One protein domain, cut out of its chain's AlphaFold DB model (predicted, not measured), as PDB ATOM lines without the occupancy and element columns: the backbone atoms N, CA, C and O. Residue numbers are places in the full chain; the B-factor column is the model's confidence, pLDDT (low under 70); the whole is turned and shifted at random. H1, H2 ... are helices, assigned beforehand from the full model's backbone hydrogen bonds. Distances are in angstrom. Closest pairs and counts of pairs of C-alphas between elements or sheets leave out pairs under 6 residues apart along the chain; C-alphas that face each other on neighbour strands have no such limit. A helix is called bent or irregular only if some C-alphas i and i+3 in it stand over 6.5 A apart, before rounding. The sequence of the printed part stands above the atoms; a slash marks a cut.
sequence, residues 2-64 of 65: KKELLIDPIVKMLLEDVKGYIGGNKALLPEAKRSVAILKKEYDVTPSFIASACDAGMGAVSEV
ATOM      1  N   LYS A   2     154.223  97.618  94.597       61.69
ATOM      2  CA  LYS A   2     153.909  97.308  96.022       61.69
ATOM      3  C   LYS A   2     155.027  96.610  96.825       61.69
ATOM      4  O   LYS A   2     155.161  96.868  98.012       61.69
ATOM      5  N   LYS A   3     155.858  95.764  96.200       66.62
ATOM      6  CA  LYS A   3     156.985  95.098  96.892       66.62
ATOM      7  C   LYS A   3     158.154  96.040  97.216       66.62
ATOM      8  O   LYS A   3     158.902  95.756  98.141       66.62
ATOM      9  N   GLU A   4     158.292  97.152  96.494       81.75
ATOM     10  CA  GLU A   4     159.351  98.149  96.729       81.75
ATOM     11  C   GLU A   4     159.031  99.028  97.945       81.75
ATOM     12  O   GLU A   4     159.932  99.464  98.650       81.75
ATOM     13  N   LEU A   5     157.749  99.218  98.265       88.25
ATOM     14  CA  LEU A   5     157.351  99.933  99.479       88.25
ATOM     15  C   LEU A   5     157.766  99.178 100.747       88.25
ATOM     16  O   LEU A   5     158.144  99.790 101.733       88.25
ATOM     17  N   LEU A   6     157.764  97.843 100.720       88.38
ATOM     18  CA  LEU A   6     158.146  97.035 101.882       88.38
ATOM     19  C   LEU A   6     159.650  97.058 102.179       88.38
ATOM     20  O   LEU A   6     160.049  96.564 103.229       88.38
ATOM     21  N   ILE A   7     160.490  97.584 101.282       92.44
ATOM     22  CA  ILE A   7     161.922  97.782 101.550       92.44
ATOM     23  C   ILE A   7     162.237  99.205 102.027       92.44
ATOM     24  O   ILE A   7     163.301  99.396 102.614       92.44
ATOM     25  N   ASP A   8     161.318 100.158 101.844       94.75
ATOM     26  CA  ASP A   8     161.462 101.535 102.314       94.75
ATOM     27  C   ASP A   8     161.476 101.569 103.861       94.75
ATOM     28  O   ASP A   8     160.554 101.054 104.507       94.75
ATOM     29  N   PRO A   9     162.524 102.138 104.487       95.50
ATOM     30  CA  PRO A   9     162.659 102.161 105.941       95.50
ATOM     31  C   PRO A   9     161.573 102.993 106.636       95.50
ATOM     32  O   PRO A   9     161.167 102.642 107.745       95.50
ATOM     33  N   ILE A  10     161.075 104.053 105.997       95.81
ATOM     34  CA  ILE A  10     159.992 104.880 106.534       95.81
ATOM     35  C   ILE A  10     158.697 104.076 106.502       95.81
ATOM     36  O   ILE A  10     158.020 103.976 107.521       95.81
ATOM     37  N   VAL A  11     158.384 103.424 105.379       96.38
ATOM     38  CA  VAL A  11     157.186 102.572 105.278       96.38
ATOM     39  C   VAL A  11     157.215 101.458 106.324       96.38
ATOM     40  O   VAL A  11     156.201 101.217 106.974       96.38
ATOM     41  N   LYS A  12     158.371 100.818 106.548       96.44
ATOM     42  CA  LYS A  12     158.525  99.813 107.613       96.44
ATOM     43  C   LYS A  12     158.224 100.383 108.995       96.44
ATOM     44  O   LYS A  12     157.445  99.784 109.722       96.44
ATOM     45  N   MET A  13     158.806 101.532 109.338       97.31
ATOM     46  CA  MET A  13     158.567 102.184 110.628       97.31
ATOM     47  C   MET A  13     157.074 102.483 110.833       97.31
ATOM     48  O   MET A  13     156.515 102.133 111.867       97.31
ATOM     49  N   LEU A  14     156.412 103.048 109.820       97.81
ATOM     50  CA  LEU A  14     154.980 103.355 109.875       97.81
ATOM     51  C   LEU A  14     154.122 102.085 110.021       97.81
ATOM     52  O   LEU A  14     153.124 102.087 110.739       97.81
ATOM     53  N   LEU A  15     154.500 100.992 109.351       96.88
ATOM     54  CA  LEU A  15     153.815  99.704 109.470       96.88
ATOM     55  C   LEU A  15     154.029  99.043 110.838       96.88
ATOM     56  O   LEU A  15     153.128  98.345 111.296       96.88
ATOM     57  N   GLU A  16     155.167  99.260 111.501       97.50
ATOM     58  CA  GLU A  16     155.414  98.747 112.854       97.50
ATOM     59  C   GLU A  16     154.500  99.410 113.895       97.50
ATOM     60  O   GLU A  16     153.954  98.704 114.743       97.50
ATOM     61  N   ASP A  17     154.226 100.716 113.788       97.25
ATOM     62  CA  ASP A  17     153.243 101.383 114.663       97.25
ATOM     63  C   ASP A  17     151.852 100.750 114.515       97.25
ATOM     64  O   ASP A  17     151.173 100.418 115.494       97.25
ATOM     65  N   VAL A  18     151.437 100.537 113.262       97.38
ATOM     66  CA  VAL A  18     150.142  99.931 112.930       97.38
ATOM     67  C   VAL A  18     150.078  98.486 113.415       97.38
ATOM     68  O   VAL A  18     149.086  98.075 114.025       97.38
ATOM     69  N   LYS A  19     151.147  97.720 113.202       97.25
ATOM     70  CA  LYS A  19     151.260  96.334 113.655       97.25
ATOM     71  C   LYS A  19     151.252  96.236 115.177       97.25
ATOM     72  O   LYS A  19     150.598  95.344 115.708       97.25
ATOM     73  N   GLY A  20     151.905  97.159 115.882       97.25
ATOM     74  CA  GLY A  20     151.884  97.231 117.340       97.25
ATOM     75  C   GLY A  20     150.468  97.433 117.885       97.25
ATOM     76  O   GLY A  20     150.052  96.721 118.802       97.25
ATOM     77  N   TYR A  21     149.697  98.341 117.279       97.25
ATOM     78  CA  TYR A  21     148.292  98.536 117.642       97.25
ATOM     79  C   TYR A  21     147.430  97.297 117.357       97.25
ATOM     80  O   TYR A  21     146.700  96.832 118.239       97.25
ATOM     81  N   ILE A  22     147.523  96.749 116.140       95.69
ATOM     82  CA  ILE A  22     146.764  95.558 115.722       95.69
ATOM     83  C   ILE A  22     147.119  94.349 116.602       95.69
ATOM     84  O   ILE A  22     146.234  93.580 116.973       95.69
ATOM     85  N   GLY A  23     148.386  94.225 117.000       95.25
ATOM     86  CA  GLY A  23     148.896  93.199 117.909       95.25
ATOM     87  C   GLY A  23     148.429  93.333 119.362       95.25
ATOM     88  O   GLY A  23     148.819  92.523 120.199       95.25
ATOM     89  N   GLY A  24     147.595  94.330 119.677       95.50
ATOM     90  CA  GLY A  24     146.934  94.474 120.974       95.50
ATOM     91  C   GLY A  24     147.449  95.624 121.835       95.50
ATOM     92  O   GLY A  24     146.857  95.902 122.880       95.50
ATOM     93  N   ASN A  25     148.490  96.350 121.412       96.50
ATOM     94  CA  ASN A  25     148.940  97.532 122.140       96.50
ATOM     95  C   ASN A  25     148.049  98.743 121.818       96.50
ATOM     96  O   ASN A  25     148.390  99.610 121.012       96.50
ATOM     97  N   LYS A  26     146.888  98.819 122.476       93.88
ATOM     98  CA  LYS A  26     145.896  99.883 122.253       93.88
ATOM     99  C   LYS A  26     146.397 101.292 122.605       93.88
ATOM    100  O   LYS A  26     145.787 102.259 122.153       93.88
ATOM    101  N   ALA A  27     147.510 101.425 123.337       96.12
ATOM    102  CA  ALA A  27     148.143 102.719 123.594       96.12
ATOM    103  C   ALA A  27     148.705 103.367 122.318       96.12
ATOM    104  O   ALA A  27     148.761 104.587 122.253       96.12
ATOM    105  N   LEU A  28     149.033 102.567 121.293       96.31
ATOM    106  CA  LEU A  28     149.543 103.035 119.998       96.31
ATOM    107  C   LEU A  28     148.446 103.526 119.043       96.31
ATOM    108  O   LEU A  28     148.721 103.763 117.871       96.31
ATOM    109  N   LEU A  29     147.186 103.646 119.481       96.06
ATOM    110  CA  LEU A  29     146.100 104.106 118.608       96.06
ATOM    111  C   LEU A  29     146.396 105.471 117.942       96.06
ATOM    112  O   LEU A  29     146.159 105.589 116.735       96.06
ATOM    113  N   PRO A  30     146.889 106.503 118.662       97.19
ATOM    114  CA  PRO A  30     147.219 107.789 118.047       97.19
ATOM    115  C   PRO A  30     148.337 107.679 117.000       97.19
ATOM    116  O   PRO A  30     148.226 108.266 115.919       97.19
ATOM    117  N   GLU A  31     149.390 106.924 117.305       97.44
ATOM    118  CA  GLU A  31     150.543 106.686 116.435       97.44
ATOM    119  C   GLU A  31     150.131 105.891 115.195       97.44
ATOM    120  O   GLU A  31     150.370 106.341 114.079       97.44
ATOM    121  N   ALA A  32     149.405 104.784 115.365       97.38
ATOM    122  CA  ALA A  32     148.905 103.966 114.266       97.38
ATOM    123  C   ALA A  32     148.018 104.778 113.310       97.38
ATOM    124  O   ALA A  32     148.217 104.719 112.098       97.38
ATOM    125  N   LYS A  33     147.097 105.607 113.828       97.56
ATOM    126  CA  LYS A  33     146.267 106.494 112.988       97.56
ATOM    127  C   LYS A  33     147.095 107.519 112.217       97.56
ATOM    128  O   LYS A  33     146.828 107.778 111.042       97.56
ATOM    129  N   ARG A  34     148.113 108.104 112.855       97.88
ATOM    130  CA  ARG A  34     149.039 109.031 112.189       97.88
ATOM    131  C   ARG A  34     149.816 108.320 111.081       97.88
ATOM    132  O   ARG A  34     149.915 108.852 109.976       97.88
ATOM    133  N   SER A  35     150.316 107.124 111.359       97.81
ATOM    134  CA  SER A  35     151.103 106.337 110.416       97.81
ATOM    135  C   SER A  35     150.271 105.881 109.216       97.81
ATOM    136  O   SER A  35     150.721 106.030 108.081       97.81
ATOM    137  N   VAL A  36     149.012 105.474 109.420       97.50
ATOM    138  CA  VAL A  36     148.070 105.200 108.319       97.50
ATOM    139  C   VAL A  36     147.813 106.443 107.462       97.50
ATOM    140  O   VAL A  36     147.831 106.350 106.233       97.50
ATOM    141  N   ALA A  37     147.626 107.618 108.072       97.62
ATOM    142  CA  ALA A  37     147.420 108.857 107.320       97.62
ATOM    143  C   ALA A  37     148.624 109.206 106.422       97.62
ATOM    144  O   ALA A  37     148.430 109.629 105.281       97.62
ATOM    145  N   ILE A  38     149.852 108.987 106.906       97.31
ATOM    146  CA  ILE A  38     151.084 109.191 106.126       97.31
ATOM    147  C   ILE A  38     151.185 108.158 104.999       97.31
ATOM    148  O   ILE A  38     151.386 108.536 103.846       97.31
ATOM    149  N   LEU A  39     150.982 106.872 105.304       96.50
ATOM    150  CA  LEU A  39     150.982 105.790 104.310       96.50
ATOM    151  C   LEU A  39     149.979 106.070 103.179       96.50
ATOM    152  O   LEU A  39     150.295 105.897 102.003       96.50
ATOM    153  N   LYS A  40     148.787 106.564 103.519       95.56
ATOM    154  CA  LYS A  40     147.757 106.935 102.545       95.56
ATOM    155  C   LYS A  40     148.160 108.144 101.698       95.56
ATOM    156  O   LYS A  40     147.986 108.113 100.486       95.56
ATOM    157  N   LYS A  41     148.644 109.221 102.325       96.31
ATOM    158  CA  LYS A  41     148.882 110.502 101.643       96.31
ATOM    159  C   LYS A  41     150.158 110.510 100.803       96.31
ATOM    160  O   LYS A  41     150.146 111.056  99.707       96.31
ATOM    161  N   GLU A  42     151.236 109.938 101.326       95.75
ATOM    162  CA  GLU A  42     152.576 110.050 100.735       95.75
ATOM    163  C   GLU A  42     152.955 108.815  99.903       95.75
ATOM    164  O   GLU A  42     153.739 108.920  98.964       95.75
ATOM    165  N   TYR A  43     152.381 107.648 100.217       93.50
ATOM    166  CA  TYR A  43     152.735 106.370  99.584       93.50
ATOM    167  C   TYR A  43     151.581 105.710  98.815       93.50
ATOM    168  O   TYR A  43     151.762 104.612  98.288       93.50
ATOM    169  N   ASP A  44     150.407 106.354  98.756       93.50
ATOM    170  CA  ASP A  44     149.189 105.844  98.099       93.50
ATOM    171  C   ASP A  44     148.840 104.398  98.516       93.50
ATOM    172  O   ASP A  44     148.463 103.524  97.729       93.50
ATOM    173  N   VAL A  45     149.040 104.108  99.804       93.62
ATOM    174  CA  VAL A  45     148.820 102.779 100.369       93.62
ATOM    175  C   VAL A  45     147.331 102.542 100.605       93.62
ATOM    176  O   VAL A  45     146.624 103.379 101.154       93.62
ATOM    177  N   THR A  46     146.863 101.346 100.242       93.81
ATOM    178  CA  THR A  46     145.486 100.892 100.472       93.81
ATOM    179  C   THR A  46     145.355 100.143 101.805       93.81
ATOM    180  O   THR A  46     146.323  99.514 102.244       93.81
ATOM    181  N   PRO A  47     144.159 100.069 102.421       94.50
ATOM    182  CA  PRO A  47     143.995  99.300 103.656       94.50
ATOM    183  C   PRO A  47     144.282  97.806 103.440       94.50
ATOM    184  O   PRO A  47     144.832  97.147 104.313       94.50
ATOM    185  N   SER A  48     144.020  97.284 102.236       94.44
ATOM    186  CA  SER A  48     144.384  95.913 101.850       94.44
ATOM    187  C   SER A  48     145.894  95.660 101.816       94.44
ATOM    188  O   SER A  48     146.332  94.545 102.086       94.44
ATOM    189  N   PHE A  49     146.702  96.677 101.500       94.69
ATOM    190  CA  PHE A  49     148.156  96.559 101.581       94.69
ATOM    191  C   PHE A  49     148.607  96.484 103.039       94.69
ATOM    192  O   PHE A  49     149.404  95.615 103.367       94.69
ATOM    193  N   ILE A  50     148.055  97.334 103.912       95.06
ATOM    194  CA  ILE A  50     148.360  97.324 105.351       95.06
ATOM    195  C   ILE A  50     147.959  95.985 105.973       95.06
ATOM    196  O   ILE A  50     148.765  95.374 106.662       95.06
ATOM    197  N   ALA A  51     146.759  95.488 105.664       95.50
ATOM    198  CA  ALA A  51     146.284  94.177 106.104       95.50
ATOM    199  C   ALA A  51     147.283  93.069 105.730       95.50
ATOM    200  O   ALA A  51     147.711  92.297 106.581       95.50
ATOM    201  N   SER A  52     147.730  93.049 104.471       94.94
ATOM    202  CA  SER A  52     148.728  92.082 104.009       94.94
ATOM    203  C   SER A  52     150.103  92.275 104.656       94.94
ATOM    204  O   SER A  52     150.787  91.286 104.899       94.94
ATOM    205  N   ALA A  53     150.540  93.513 104.892       94.00
ATOM    206  CA  ALA A  53     151.864  93.815 105.435       94.00
ATOM    207  C   ALA A  53     151.961  93.550 106.946       94.00
ATOM    208  O   ALA A  53     153.014  93.150 107.440       94.00
ATOM    209  N   CYS A  54     150.860  93.743 107.671       94.31
ATOM    210  CA  CYS A  54     150.754  93.485 109.103       94.31
ATOM    211  C   CYS A  54     150.300  92.051 109.431       94.31
ATOM    212  O   CYS A  54     150.155  91.750 110.611       94.31
ATOM    213  N   ASP A  55     150.076  91.195 108.423       94.38
ATOM    214  CA  ASP A  55     149.492  89.849 108.571       94.38
ATOM    215  C   ASP A  55     148.180  89.870 109.381       94.38
ATOM    216  O   ASP A  55     147.998  89.177 110.380       94.38
ATOM    217  N   ALA A  56     147.273  90.765 108.978       93.31
ATOM    218  CA  ALA A  56     146.061  91.099 109.711       93.31
ATOM    219  C   ALA A  56     144.815  91.089 108.816       93.31
ATOM    220  O   ALA A  56     144.868  91.344 107.613       93.31
ATOM    221  N   GLY A  57     143.651  90.848 109.421       92.38
ATOM    222  CA  GLY A  57     142.365  90.977 108.736       92.38
ATOM    223  C   GLY A  57     141.960  92.439 108.508       92.38
ATOM    224  O   GLY A  57     142.287  93.322 109.300       92.38
ATOM    225  N   MET A  58     141.157  92.691 107.468       94.69
ATOM    226  CA  MET A  58     140.627  94.032 107.151       94.69
ATOM    227  C   MET A  58     139.840  94.669 108.309       94.69
ATOM    228  O   MET A  58     139.839  95.889 108.440       94.69
ATOM    229  N   GLY A  59     139.205  93.859 109.167       91.38
ATOM    230  CA  GLY A  59     138.511  94.350 110.361       91.38
ATOM    231  C   GLY A  59     139.453  95.060 111.337       91.38
ATOM    232  O   GLY A  59     139.151  96.164 111.775       91.38
ATOM    233  N   ALA A  60     140.637  94.500 111.593       89.06
ATOM    234  CA  ALA A  60     141.621  95.120 112.480       89.06
ATOM    235  C   ALA A  60     142.191  96.421 111.893       89.06
ATOM    236  O   ALA A  60     142.380  97.400 112.609       89.06
ATOM    237  N   VAL A  61     142.411  96.458 110.574       93.56
ATOM    238  CA  VAL A  61     142.871  97.672 109.880       93.56
ATOM    239  C   VAL A  61     141.804  98.769 109.909       93.56
ATOM    240  O   VAL A  61     142.149  99.941 110.009       93.56
ATOM    241  N   SER A  62     140.514  98.419 109.877       93.38
ATOM    242  CA  SER A  62     139.427  99.410 109.876       93.38
ATOM    243  C   SER A  62     139.350 100.269 111.144       93.38
ATOM    244  O   SER A  62     138.829 101.377 111.086       93.38
ATOM    245  N   GLU A  63     139.908  99.812 112.270       90.25
ATOM    246  CA  GLU A  63     139.964 100.588 113.521       90.25
ATOM    247  C   GLU A  63     140.945 101.779 113.446       90.25
ATOM    248  O   GLU A  63     140.808 102.759 114.190       90.25
ATOM    249  N   VAL A  64     141.939 101.694 112.554       92.88
ATOM    250  CA  VAL A  64     143.029 102.676 112.391       92.88
ATOM    251  C   VAL A  64     143.049 103.362 111.028       92.88
ATOM    252  O   VAL A  64     143.862 104.264 110.828       92.88
TER     253      VAL A  64
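This is residues 2 to 64 of the 65 residues of an uncharacterized protein of Enterovibrio norvegicus (UniProt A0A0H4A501). A hairpin of two long helices, H2 and H3, makes the body, and the chain then folds back so that the short helices H4 and H5 lie along one side of it, H4 across the line of H2 and H5 by the last residue of H2. The small helix H1 sits at the open end of the hairpin, away from the tight link between H2 and H3. The printed part has 63 residues with five named helices, in the order H1, H2, H3, H4, H5, and no named strand; its class is all helix. It is compact, with a radius of gyration of the C-alphas of 10.3 A, and it spans 28 by 19 by 17 A, only just rounded.

The longest helix is H3, residues 26 to 43, which has a kink of 27 degrees near residue 33; it is irregular, with C-alphas 27 and 30 at 7.6 A. It touches H2, residues 9 to 22, and the two form a helical hairpin. Their closest C-alphas are those of Val 18 and Ala 32, 4.4 A apart. They run opposite ways at 38 degrees, only just a steep tilt. H4, residues 47 to 53, is close to H2 but not clearly touching it, with the closest C-alphas, those of Leu 15 and Ile 50, 7.2 A apart. The lines of H2 and H4 are about perpendicular, at 82 degrees. H3 and H4 are near each other, with 5 pairs of C-alphas within 10 A. H5, residues 58 to 62, touches H4, the closest C-alphas being those of Ala 51 and Met 58 at 5.8 A. H5 is close to H2 but not clearly touching it, with the closest C-alphas, those of Ile 22 and Ala 60, 6.1 A apart. H3 and H5 are apart. H1, residues 2 to 5, is close to H2 but not clearly touching it, the closest C-alphas being those of Leu 5 and Val 11 at 6.4 A. In H2, H4 and H5 every O i to N i+4 pair is within hydrogen-bond range, in H3 12 of 14 are, and H1 is too short for such a pair; its one O i to N i+3 pair is not within range.

H3 measures 24.6 A from C-alpha 26 at (145.896, 99.883, 122.253) to C-alpha 43 at (152.735, 106.370, 99.584). H2 measures 19.8 A from Pro 9 to Ile 22. H4 measures 9.8 A, H5 6.1 A and H1 5.5 A. H1 begins with C-alpha 2 at (153.909, 97.308, 96.022), and H5 ends with C-alpha 62 at (139.427, 99.410, 109.876).

The two C-alphas farthest apart are those of Glu 4 and Ala 27, 29.5 A. The printed part has no cut, and the four links between its helices are tight. The mean pLDDT of the printed part is 93.9, and residues 2 to 3 are under 70.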